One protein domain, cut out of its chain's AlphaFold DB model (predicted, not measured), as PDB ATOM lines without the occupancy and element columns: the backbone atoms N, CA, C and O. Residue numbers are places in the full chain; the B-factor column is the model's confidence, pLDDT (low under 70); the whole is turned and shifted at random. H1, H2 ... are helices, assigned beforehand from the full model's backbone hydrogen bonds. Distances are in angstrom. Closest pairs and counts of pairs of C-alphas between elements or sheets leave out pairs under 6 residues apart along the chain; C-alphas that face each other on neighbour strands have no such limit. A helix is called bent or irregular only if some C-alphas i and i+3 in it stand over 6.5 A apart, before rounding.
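What this domain is: This is residues 737 to 753, 760 to 790 and 806 to 833 of the 945 residues of an uncharacterized protein of Friedmanniomyces simplex (UniProt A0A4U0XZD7). One long helix, H2, makes an open, extended frame with a shorter helix near each end: H1 meets the beginning of H2 at a corner, like an L, and H3 packs across residues 779 to 784, toward the other end of H2. H4 follows H3 and sticks out with residues 821 to 824 and 826 to 833, as H1 does with residues 737 to 745. The printed part has 76 residues with four named helices in the order H1, H2, H3, H4 and no named strand, so the class is all helix. The whole is extended, with a radius of gyration of the C-alphas of 19.0 A, and its outline is elongated, spanning 54 by 28 by 23 A.

Where its parts are: H2, the longest helix, holds residues 765 to 787 and runs 31.8 A from C-alpha 765 at (-12.873, 54.696, 20.535) to C-alpha 787 at (-42.221, 43.076, 24.204). H1 holds residues 737 to 749 and is 18.4 A long; its C-alpha 737 is at (-12.395, 67.720, 42.908). H3, residues 811 to 817, measures 9.9 A. H4 holds residues 821 to 833, 17.2 A long, and ends with C-alpha 833 at (-26.892, 18.880, 17.330). H4 is irregular, but only just: C-alphas 823 and 826 are 6.9 A apart.

How they stand to each other: H2 touches H1 with residues 766 to 767 alone, and H1 touches H2 with residues 748 to 749 alone. Their closest C-alphas, those of Leu 749 and Ala 767, are 4.7 A apart, and their lines are about perpendicular at 87 degrees. Between H1 and H2 along the chain, on the two sides of the cut, residues 750 to 751 form a short antiparallel pairing with residues 762 to 763. H2 touches H3 with residues 779 to 784 alone; the closest C-alphas, those of Glu 780 and Val 811, are 5.6 A apart. The lines of H2 and H3 are about perpendicular at 88 degrees. H3 and H4 meet only through their tight link of 3 residues and are near each other, with 5 pairs of C-alphas within 10 A. H1 is apart from H3 and from H4, and H2 is apart from H4. In H1, H2 and H3 every O i to N i+4 pair is within hydrogen-bond range; in H4, 7 of 9 are.

The domain as a whole: The C-alphas of Phe 737 and Ala 833, the two farthest apart, are 57.0 A apart. Residues 754 to 759 are not printed, and C-alphas 753 and 760 are 6.7 A apart across that cut, in the link from H1 to H2. Residues 791 to 805 are not printed either; C-alphas 790 and 806 are 9.9 A apart across this cut, in the link from H2 to H3. Without the stretches that stand free, the body has 52 residues and spans 48 by 25 by 15 A. The mean pLDDT of the printed part is 89.2, and one printed residue, Pro 790, is under 70.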
ATOM      1  N   PHE A 737     -12.936  69.048  43.237       81.06
ATOM      2  CA  PHE A 737     -12.395  67.720  42.908       81.06
ATOM      3  C   PHE A 737     -13.260  66.958  41.883       81.06
ATOM      4  O   PHE A 737     -12.737  66.319  40.974       81.06
ATOM      5  N   LEU A 738     -14.589  67.105  41.973       80.25
ATOM      6  CA  LEU A 738     -15.529  66.569  40.985       80.25
ATOM      7  C   LEU A 738     -15.332  67.191  39.595       80.25
ATOM      8  O   LEU A 738     -15.344  66.458  38.611       80.25
ATOM      9  N   HIS A 739     -15.102  68.506  39.493       80.50
ATOM     10  CA  HIS A 739     -14.788  69.131  38.208       80.50
ATOM     11  C   HIS A 739     -13.488  68.558  37.630       80.50
ATOM     12  O   HIS A 739     -13.479  68.234  36.445       80.50
ATOM     13  N   GLY A 740     -12.440  68.372  38.443       83.00
ATOM     14  CA  GLY A 740     -11.186  67.734  38.019       83.00
ATOM     15  C   GLY A 740     -11.414  66.339  37.430       83.00
ATOM     16  O   GLY A 740     -11.152  66.112  36.250       83.00
ATOM     17  N   LEU A 741     -12.043  65.444  38.202       83.81
ATOM     18  CA  LEU A 741     -12.384  64.095  37.733       83.81
ATOM     19  C   LEU A 741     -13.264  64.105  36.474       83.81
ATOM     20  O   LEU A 741     -13.064  63.279  35.586       83.81
ATOM     21  N   THR A 742     -14.230  65.025  36.360       84.38
ATOM     22  CA  THR A 742     -15.046  65.117  35.137       84.38
ATOM     23  C   THR A 742     -14.269  65.647  33.937       84.38
ATOM     24  O   THR A 742     -14.521  65.159  32.841       84.38
ATOM     25  N   SER A 743     -13.314  66.576  34.091       84.62
ATOM     26  CA  SER A 743     -12.457  67.000  32.974       84.62
ATOM     27  C   SER A 743     -11.532  65.878  32.511       84.62
ATOM     28  O   SER A 743     -11.388  65.680  31.306       84.62
ATOM     29  N   ASP A 744     -10.992  65.091  33.441       86.31
ATOM     30  CA  ASP A 744     -10.128  63.955  33.119       86.31
ATOM     31  C   ASP A 744     -10.926  62.866  32.385       86.31
ATOM     32  O   ASP A 744     -10.539  62.434  31.298       86.31
ATOM     33  N   LEU A 745     -12.107  62.501  32.900       85.69
ATOM     34  CA  LEU A 745     -13.028  61.569  32.236       85.69
ATOM     35  C   LEU A 745     -13.511  62.091  30.873       85.69
ATOM     36  O   LEU A 745     -13.623  61.311  29.929       85.69
ATOM     37  N   LEU A 746     -13.756  63.398  30.735       86.88
ATOM     38  CA  LEU A 746     -14.090  64.016  29.450       86.88
ATOM     39  C   LEU A 746     -12.915  63.956  28.464       86.88
ATOM     40  O   LEU A 746     -13.162  63.719  27.284       86.88
ATOM     41  N   SER A 747     -11.663  64.080  28.918       85.44
ATOM     42  CA  SER A 747     -10.478  63.890  28.063       85.44
ATOM     43  C   SER A 747     -10.342  62.443  27.565       85.44
ATOM     44  O   SER A 747     -10.035  62.211  26.397       85.44
ATOM     45  N   CYS A 748     -10.695  61.457  28.399       86.69
ATOM     46  CA  CYS A 748     -10.741  60.043  28.014       86.69
ATOM     47  C   CYS A 748     -11.869  59.728  27.010       86.69
ATOM     48  O   CYS A 748     -11.787  58.746  26.265       86.69
ATOM     49  N   LEU A 749     -12.924  60.548  26.975       89.88
ATOM     50  CA  LEU A 749     -14.064  60.417  26.062       89.88
ATOM     51  C   LEU A 749     -13.895  61.227  24.764       89.88
ATOM     52  O   LEU A 749     -14.385  60.814  23.712       89.88
ATOM     53  N   TYR A 750     -13.188  62.354  24.797       90.88
ATOM     54  CA  TYR A 750     -13.026  63.250  23.654       90.88
ATOM     55  C   TYR A 750     -11.567  63.652  23.468       90.88
ATOM     56  O   TYR A 750     -11.017  64.420  24.255       90.88
ATOM     57  N   THR A 751     -10.969  63.225  22.352       87.81
ATOM     58  CA  THR A 751      -9.706  63.828  21.905       87.81
ATOM     59  C   THR A 751      -9.927  65.316  21.604       87.81
ATOM     60  O   THR A 751     -10.818  65.638  20.801       87.81
ATOM     61  N   PRO A 752      -9.143  66.228  22.214       81.44
ATOM     62  CA  PRO A 752      -9.232  67.652  21.919       81.44
ATOM     63  C   PRO A 752      -8.877  67.914  20.443       81.44
ATOM     64  O   PRO A 752      -8.030  67.215  19.881       81.44
ATOM     65  N   PRO A 753      -9.532  68.881  19.776       77.62
ATOM     66  CA  PRO A 753      -9.319  69.124  18.355       77.62
ATOM     67  C   PRO A 753      -8.013  69.889  18.092       77.62
ATOM     68  O   PRO A 753      -7.979  71.119  18.097       77.62
ATOM     69  N   ARG A 760     -15.321  70.601  16.743       76.12
ATOM     70  CA  ARG A 760     -15.854  69.281  17.096       76.12
ATOM     71  C   ARG A 760     -14.676  68.361  17.401       76.12
ATOM     72  O   ARG A 760     -14.062  67.826  16.479       76.12
ATOM     73  N   GLY A 761     -14.371  68.200  18.689       82.81
ATOM     74  CA  GLY A 761     -13.443  67.169  19.155       82.81
ATOM     75  C   GLY A 761     -13.914  65.790  18.692       82.81
ATOM     76  O   GLY A 761     -15.120  65.539  18.593       82.81
ATOM     77  N   ARG A 762     -12.976  64.903  18.359       87.94
ATOM     78  CA  ARG A 762     -13.333  63.546  17.927       87.94
ATOM     79  C   ARG A 762     -13.629  62.705  19.174       87.94
ATOM     80  O   ARG A 762     -12.823  62.749  20.109       87.94
ATOM     81  N   PRO A 763     -14.743  61.951  19.222       91.81
ATOM     82  CA  PRO A 763     -14.955  60.990  20.297       91.81
ATOM     83  C   PRO A 763     -13.865  59.917  20.219       91.81
ATOM     84  O   PRO A 763     -13.493  59.481  19.127       91.81
ATOM     85  N   THR A 764     -13.337  59.498  21.367       93.88
ATOM     86  CA  THR A 764     -12.386  58.384  21.425       93.88
ATOM     87  C   THR A 764     -13.082  57.074  21.054       93.88
ATOM     88  O   THR A 764     -14.307  56.953  21.146       93.88
ATOM     89  N   TYR A 765     -12.312  56.043  20.692       93.31
ATOM     90  CA  TYR A 765     -12.873  54.696  20.535       93.31
ATOM     91  C   TYR A 765     -13.577  54.216  21.816       93.31
ATOM     92  O   TYR A 765     -14.588  53.532  21.715       93.31
ATOM     93  N   LEU A 766     -13.120  54.652  22.997       93.75
ATOM     94  CA  LEU A 766     -13.764  54.382  24.284       93.75
ATOM     95  C   LEU A 766     -15.124  55.096  24.423       93.75
ATOM     96  O   LEU A 766     -16.088  54.487  24.878       93.75
ATOM     97  N   ALA A 767     -15.260  56.349  23.977       94.00
ATOM     98  CA  ALA A 767     -16.571  57.004  23.916       94.00
ATOM     99  C   ALA A 767     -17.506  56.358  22.887       94.00
ATOM    100  O   ALA A 767     -18.709  56.268  23.128       94.00
ATOM    101  N   LEU A 768     -16.981  55.875  21.758       94.62
ATOM    102  CA  LEU A 768     -17.765  55.148  20.758       94.62
ATOM    103  C   LEU A 768     -18.233  53.779  21.284       94.62
ATOM    104  O   LEU A 768     -19.401  53.439  21.111       94.62
ATOM    105  N   THR A 769     -17.391  53.009  21.982       94.88
ATOM    106  CA  THR A 769     -17.813  51.731  22.586       94.88
ATOM    107  C   THR A 769     -18.781  51.939  23.749       94.88
ATOM    108  O   THR A 769     -19.802  51.261  23.809       94.88
ATOM    109  N   LEU A 770     -18.546  52.917  24.631       95.19
ATOM    110  CA  LEU A 770     -19.486  53.224  25.715       95.19
ATOM    111  C   LEU A 770     -20.823  53.777  25.199       95.19
ATOM    112  O   LEU A 770     -21.867  53.372  25.703       95.19
ATOM    113  N   SER A 771     -20.834  54.651  24.186       93.94
ATOM    114  CA  SER A 771     -22.094  55.171  23.627       93.94
ATOM    115  C   SER A 771     -22.878  54.116  22.847       93.94
ATOM    116  O   SER A 771     -24.100  54.078  22.969       93.94
ATOM    117  N   THR A 772     -22.217  53.215  22.111       95.50
ATOM    118  CA  THR A 772     -22.890  52.079  21.453       95.50
ATOM    119  C   THR A 772     -23.417  51.048  22.456       95.50
ATOM    120  O   THR A 772     -24.532  50.563  22.274       95.50
ATOM    121  N   LEU A 773     -22.698  50.770  23.550       95.25
ATOM    122  CA  LEU A 773     -23.170  49.906  24.643       95.25
ATOM    123  C   LEU A 773     -24.362  50.535  25.383       95.25
ATOM    124  O   LEU A 773     -25.363  49.862  25.627       95.25
ATOM    125  N   LEU A 774     -24.305  51.836  25.683       95.75
ATOM    126  CA  LEU A 774     -25.408  52.577  26.301       95.75
ATOM    127  C   LEU A 774     -26.636  52.615  25.375       95.75
ATOM    128  O   LEU A 774     -27.745  52.348  25.829       95.75
ATOM    129  N   LEU A 775     -26.443  52.856  24.074       96.31
ATOM    130  CA  LEU A 775     -27.509  52.804  23.069       96.31
ATOM    131  C   LEU A 775     -28.125  51.400  22.956       96.31
ATOM    132  O   LEU A 775     -29.346  51.283  22.932       96.31
ATOM    133  N   TYR A 776     -27.307  50.342  22.948       95.88
ATOM    134  CA  TYR A 776     -27.783  48.955  22.989       95.88
ATOM    135  C   TYR A 776     -28.604  48.689  24.257       95.88
ATOM    136  O   TYR A 776     -29.707  48.164  24.167       95.88
ATOM    137  N   SER A 777     -28.124  49.125  25.426       96.50
ATOM    138  CA  SER A 777     -28.827  48.981  26.708       96.50
ATOM    139  C   SER A 777     -30.169  49.730  26.737       96.50
ATOM    140  O   SER A 777     -31.170  49.195  27.221       96.50
ATOM    141  N   LEU A 778     -30.238  50.936  26.161       96.56
ATOM    142  CA  LEU A 778     -31.493  51.677  26.002       96.56
ATOM    143  C   LEU A 778     -32.455  50.971  25.036       96.56
ATOM    144  O   LEU A 778     -33.635  50.845  25.356       96.56
ATOM    145  N   LEU A 779     -31.972  50.474  23.893       95.94
ATOM    146  CA  LEU A 779     -32.787  49.723  22.931       95.94
ATOM    147  C   LEU A 779     -33.313  48.414  23.535       95.94
ATOM    148  O   LEU A 779     -34.506  48.144  23.437       95.94
ATOM    149  N   GLU A 780     -32.465  47.647  24.223       95.81
ATOM    150  CA  GLU A 780     -32.851  46.473  25.015       95.81
ATOM    151  C   GLU A 780     -33.936  46.814  26.039       95.81
ATOM    152  O   GLU A 780     -34.942  46.117  26.129       95.81
ATOM    153  N   THR A 781     -33.770  47.905  26.792       95.38
ATOM    154  CA  THR A 781     -34.719  48.303  27.843       95.38
ATOM    155  C   THR A 781     -36.063  48.745  27.257       95.38
ATOM    156  O   THR A 781     -37.112  48.302  27.725       95.38
ATOM    157  N   LEU A 782     -36.055  49.563  26.198       95.12
ATOM    158  CA  LEU A 782     -37.263  50.034  25.507       95.12
ATOM    159  C   LEU A 782     -38.015  48.887  24.824       95.12
ATOM    160  O   LEU A 782     -39.236  48.779  24.949       95.12
ATOM    161  N   LEU A 783     -37.296  47.998  24.135       93.62
ATOM    162  CA  LEU A 783     -37.895  46.815  23.527       93.62
ATOM    163  C   LEU A 783     -38.387  45.837  24.597       93.62
ATOM    164  O   LEU A 783     -39.460  45.266  24.432       93.62
ATOM    165  N   CYS A 784     -37.688  45.676  25.723       92.38
ATOM    166  CA  CYS A 784     -38.162  44.805  26.793       92.38
ATOM    167  C   CYS A 784     -39.442  45.357  27.437       92.38
ATOM    168  O   CYS A 784     -40.425  44.628  27.548       92.38
ATOM    169  N   ALA A 785     -39.509  46.658  27.725       92.19
ATOM    170  CA  ALA A 785     -40.740  47.303  28.188       92.19
ATOM    171  C   ALA A 785     -41.917  47.137  27.201       92.19
ATOM    172  O   ALA A 785     -43.072  47.068  27.622       92.19
ATOM    173  N   ARG A 786     -41.641  47.034  25.888       91.19
ATOM    174  CA  ARG A 786     -42.667  46.876  24.844       91.19
ATOM    175  C   ARG A 786     -43.029  45.424  24.493       91.19
ATOM    176  O   ARG A 786     -44.151  45.212  24.024       91.19
ATOM    177  N   TYR A 787     -42.119  44.463  24.694       88.62
ATOM    178  CA  TYR A 787     -42.221  43.076  24.204       88.62
ATOM    179  C   TYR A 787     -41.914  41.973  25.244       88.62
ATOM    180  O   TYR A 787     -42.445  40.876  25.100       88.62
ATOM    181  N   CYS A 788     -41.136  42.223  26.309       85.50
ATOM    182  CA  CYS A 788     -40.968  41.269  27.429       85.50
ATOM    183  C   CYS A 788     -42.206  41.193  28.339       85.50
ATOM    184  O   CYS A 788     -42.236  40.406  29.285       85.50
ATOM    185  N   HIS A 789     -43.195  42.064  28.135       78.75
ATOM    186  CA  HIS A 789     -44.436  42.104  28.905       78.75
ATOM    187  C   HIS A 789     -45.605  41.678  28.009       78.75
ATOM    188  O   HIS A 789     -46.347  42.539  27.525       78.75
ATOM    189  N   PRO A 790     -45.793  40.365  27.765       66.00
ATOM    190  CA  PRO A 790     -47.029  39.877  27.179       66.00
ATOM    191  C   PRO A 790     -48.166  40.200  28.154       66.00
ATOM    192  O   PRO A 790     -48.323  39.557  29.192       66.00
ATOM    193  N   PRO A 806     -39.196  37.336  24.274       88.50
ATOM    194  CA  PRO A 806     -37.806  37.757  24.324       88.50
ATOM    195  C   PRO A 806     -37.401  38.098  25.761       88.50
ATOM    196  O   PRO A 806     -38.211  38.573  26.558       88.50
ATOM    197  N   ARG A 807     -36.130  37.861  26.099       86.31
ATOM    198  CA  ARG A 807     -35.587  38.083  27.445       86.31
ATOM    199  C   ARG A 807     -34.402  39.036  27.386       86.31
ATOM    200  O   ARG A 807     -33.494  38.853  26.578       86.31
ATOM    201  N   TRP A 808     -34.398  40.023  28.277       90.00
ATOM    202  CA  TRP A 808     -33.248  40.897  28.510       90.00
ATOM    203  C   TRP A 808     -32.030  40.061  28.959       90.00
ATOM    204  O   TRP A 808     -32.223  39.138  29.758       90.00
ATOM    205  N   PRO A 809     -30.795  40.331  28.484       91.56
ATOM    206  CA  PRO A 809     -30.347  41.456  27.649       91.56
ATOM    207  C   PRO A 809     -30.219  41.116  26.143       91.56
ATOM    208  O   PRO A 809     -29.284  41.578  25.484       91.56
ATOM    209  N   PHE A 810     -31.103  40.266  25.605       91.81
ATOM    210  CA  PHE A 810     -31.061  39.801  24.210       91.81
ATOM    211  C   PHE A 810     -32.378  40.026  23.439       91.81
ATOM    212  O   PHE A 810     -32.680  39.302  22.483       91.81
ATOM    213  N   VAL A 811     -33.177  41.020  23.822       93.50
ATOM    214  CA  VAL A 811     -34.448  41.379  23.173       93.50
ATOM    215  C   VAL A 811     -34.236  41.932  21.763       93.50
ATOM    216  O   VAL A 811     -34.944  41.535  20.840       93.50
ATOM    217  N   PHE A 812     -33.247  42.802  21.557       93.31
ATOM    218  CA  PHE A 812     -32.918  43.348  20.244       93.31
ATOM    219  C   PHE A 812     -32.421  42.244  19.288       93.31
ATOM    220  O   PHE A 812     -33.023  42.103  18.221       93.31
ATOM    221  N   PRO A 813     -31.435  41.386  19.642       91.25
ATOM    222  CA  PRO A 813     -31.059  40.238  18.816       91.25
ATOM    223  C   PRO A 813     -32.217  39.280  18.516       91.25
ATOM    224  O   PRO A 813     -32.389  38.883  17.364       91.25
ATOM    225  N   THR A 814     -33.031  38.912  19.512       89.81
ATOM    226  CA  THR A 814     -34.125  37.942  19.301       89.81
ATOM    227  C   THR A 814     -35.244  38.497  18.424       89.81
ATOM    228  O   THR A 814     -35.740  37.767  17.567       89.81
ATOM    229  N   LEU A 815     -35.600  39.780  18.550       91.06
ATOM    230  CA  LEU A 815     -36.565  40.429  17.656       91.06
ATOM    231  C   LEU A 815     -35.994  40.643  16.245       91.06
ATOM    232  O   LEU A 815     -36.676  40.331  15.269       91.06
ATOM    233  N   ALA A 816     -34.748  41.112  16.116       91.88
ATOM    234  CA  ALA A 816     -34.112  41.369  14.821       91.88
ATOM    235  C   ALA A 816     -33.864  40.084  14.007       91.88
ATOM    236  O   ALA A 816     -33.999  40.090  12.785       91.88
ATOM    237  N   LEU A 817     -33.547  38.967  14.672       89.50
ATOM    238  CA  LEU A 817     -33.369  37.665  14.022       89.50
ATOM    239  C   LEU A 817     -34.695  36.936  13.750       89.50
ATOM    240  O   LEU A 817     -34.710  36.036  12.911       89.50
ATOM    241  N   ARG A 818     -35.816  37.316  14.387       88.81
ATOM    242  CA  ARG A 818     -37.123  36.653  14.208       88.81
ATOM    243  C   ARG A 818     -37.596  36.578  12.744       88.81
ATOM    244  O   ARG A 818     -37.905  35.465  12.318       88.81
ATOM    245  N   PRO A 819     -37.601  37.662  11.932       90.25
ATOM    246  CA  PRO A 819     -37.965  37.567  10.512       90.25
ATOM    247  C   PRO A 819     -36.944  36.777   9.678       90.25
ATOM    248  O   PRO A 819     -37.292  36.221   8.642       90.25
ATOM    249  N   VAL A 820     -35.690  36.685  10.132       90.31
ATOM    250  CA  VAL A 820     -34.597  35.975   9.444       90.31
ATOM    251  C   VAL A 820     -34.487  34.508   9.898       90.31
ATOM    252  O   VAL A 820     -33.632  33.765   9.415       90.31
ATOM    253  N   ARG A 821     -35.359  34.043  10.807       84.81
ATOM    254  CA  ARG A 821     -35.269  32.712  11.432       84.81
ATOM    255  C   ARG A 821     -35.273  31.558  10.428       84.81
ATOM    256  O   ARG A 821     -34.653  30.542  10.709       84.81
ATOM    257  N   PHE A 822     -35.890  31.702   9.256       89.31
ATOM    258  CA  PHE A 822     -35.868  30.660   8.220       89.31
ATOM    259  C   PHE A 822     -34.454  30.359   7.677       89.31
ATOM    260  O   PHE A 822     -34.182  29.229   7.285       89.31
ATOM    261  N   LEU A 823     -33.538  31.337   7.700       90.88
ATOM    262  CA  LEU A 823     -32.125  31.156   7.331       90.88
ATOM    263  C   LEU A 823     -31.288  30.584   8.483       90.88
ATOM    264  O   LEU A 823     -30.410  29.756   8.258       90.88
ATOM    265  N   TRP A 824     -31.545  31.033   9.715       84.88
ATOM    266  CA  TRP A 824     -30.698  30.724  10.876       84.88
ATOM    267  C   TRP A 824     -31.179  29.520  11.694       84.88
ATOM    268  O   TRP A 824     -30.375  28.911  12.389       84.88
ATOM    269  N   GLY A 825     -32.455  29.142  11.601       86.62
ATOM    270  CA  GLY A 825     -33.042  27.963  12.248       86.62
ATOM    271  C   GLY A 825     -32.269  26.668  11.979       86.62
ATOM    272  O   GLY A 825     -31.744  26.103  12.935       86.62
ATOM    273  N   PRO A 826     -32.084  26.238  10.712       91.69
ATOM    274  CA  PRO A 826     -31.316  25.026  10.411       91.69
ATOM    275  C   PRO A 826     -29.838  25.135  10.820       91.69
ATOM    276  O   PRO A 826     -29.202  24.121  11.098       91.69
ATOM    277  N   VAL A 827     -29.277  26.351  10.903       90.06
ATOM    278  CA  VAL A 827     -27.910  26.568  11.408       90.06
ATOM    279  C   VAL A 827     -27.857  26.365  12.923       90.06
ATOM    280  O   VAL A 827     -26.963  25.676  13.403       90.06
ATOM    281  N   TRP A 828     -28.819  26.898  13.680       85.50
ATOM    282  CA  TRP A 828     -28.903  26.707  15.130       85.50
ATOM    283  C   TRP A 828     -29.294  25.284  15.528       85.50
ATOM    284  O   TRP A 828     -28.787  24.789  16.528       85.50
ATOM    285  N   GLU A 829     -30.110  24.590  14.735       89.38
ATOM    286  CA  GLU A 829     -30.382  23.158  14.910       89.38
ATOM    287  C   GLU A 829     -29.129  22.315  14.631       89.38
ATOM    288  O   GLU A 829     -28.786  21.448  15.432       89.38
ATOM    289  N   ALA A 830     -28.377  22.613  13.564       89.88
ATOM    290  CA  ALA A 830     -27.106  21.945  13.282       89.88
ATOM    291  C   ALA A 830     -26.043  22.225  14.362       89.88
ATOM    292  O   ALA A 830     -25.366  21.300  14.810       89.88
ATOM    293  N   VAL A 831     -25.916  23.474  14.826       90.81
ATOM    294  CA  VAL A 831     -25.034  23.842  15.947       90.81
ATOM    295  C   VAL A 831     -25.492  23.158  17.234       90.81
ATOM    296  O   VAL A 831     -24.658  22.590  17.928       90.81
ATOM    297  N   GLY A 832     -26.792  23.132  17.530       87.50
ATOM    298  CA  GLY A 832     -27.359  22.445  18.691       87.50
ATOM    299  C   GLY A 832     -27.100  20.938  18.672       87.50
ATOM    300  O   GLY A 832     -26.698  20.378  19.688       87.50
ATOM    301  N   ALA A 833     -27.227  20.290  17.511       87.19
ATOM    302  CA  ALA A 833     -26.892  18.880  17.330       87.19
ATOM    303  C   ALA A 833     -25.382  18.617  17.480       87.19
ATOM    304  O   ALA A 833     -24.985  17.655  18.134       87.19
TER     305      ALA A 833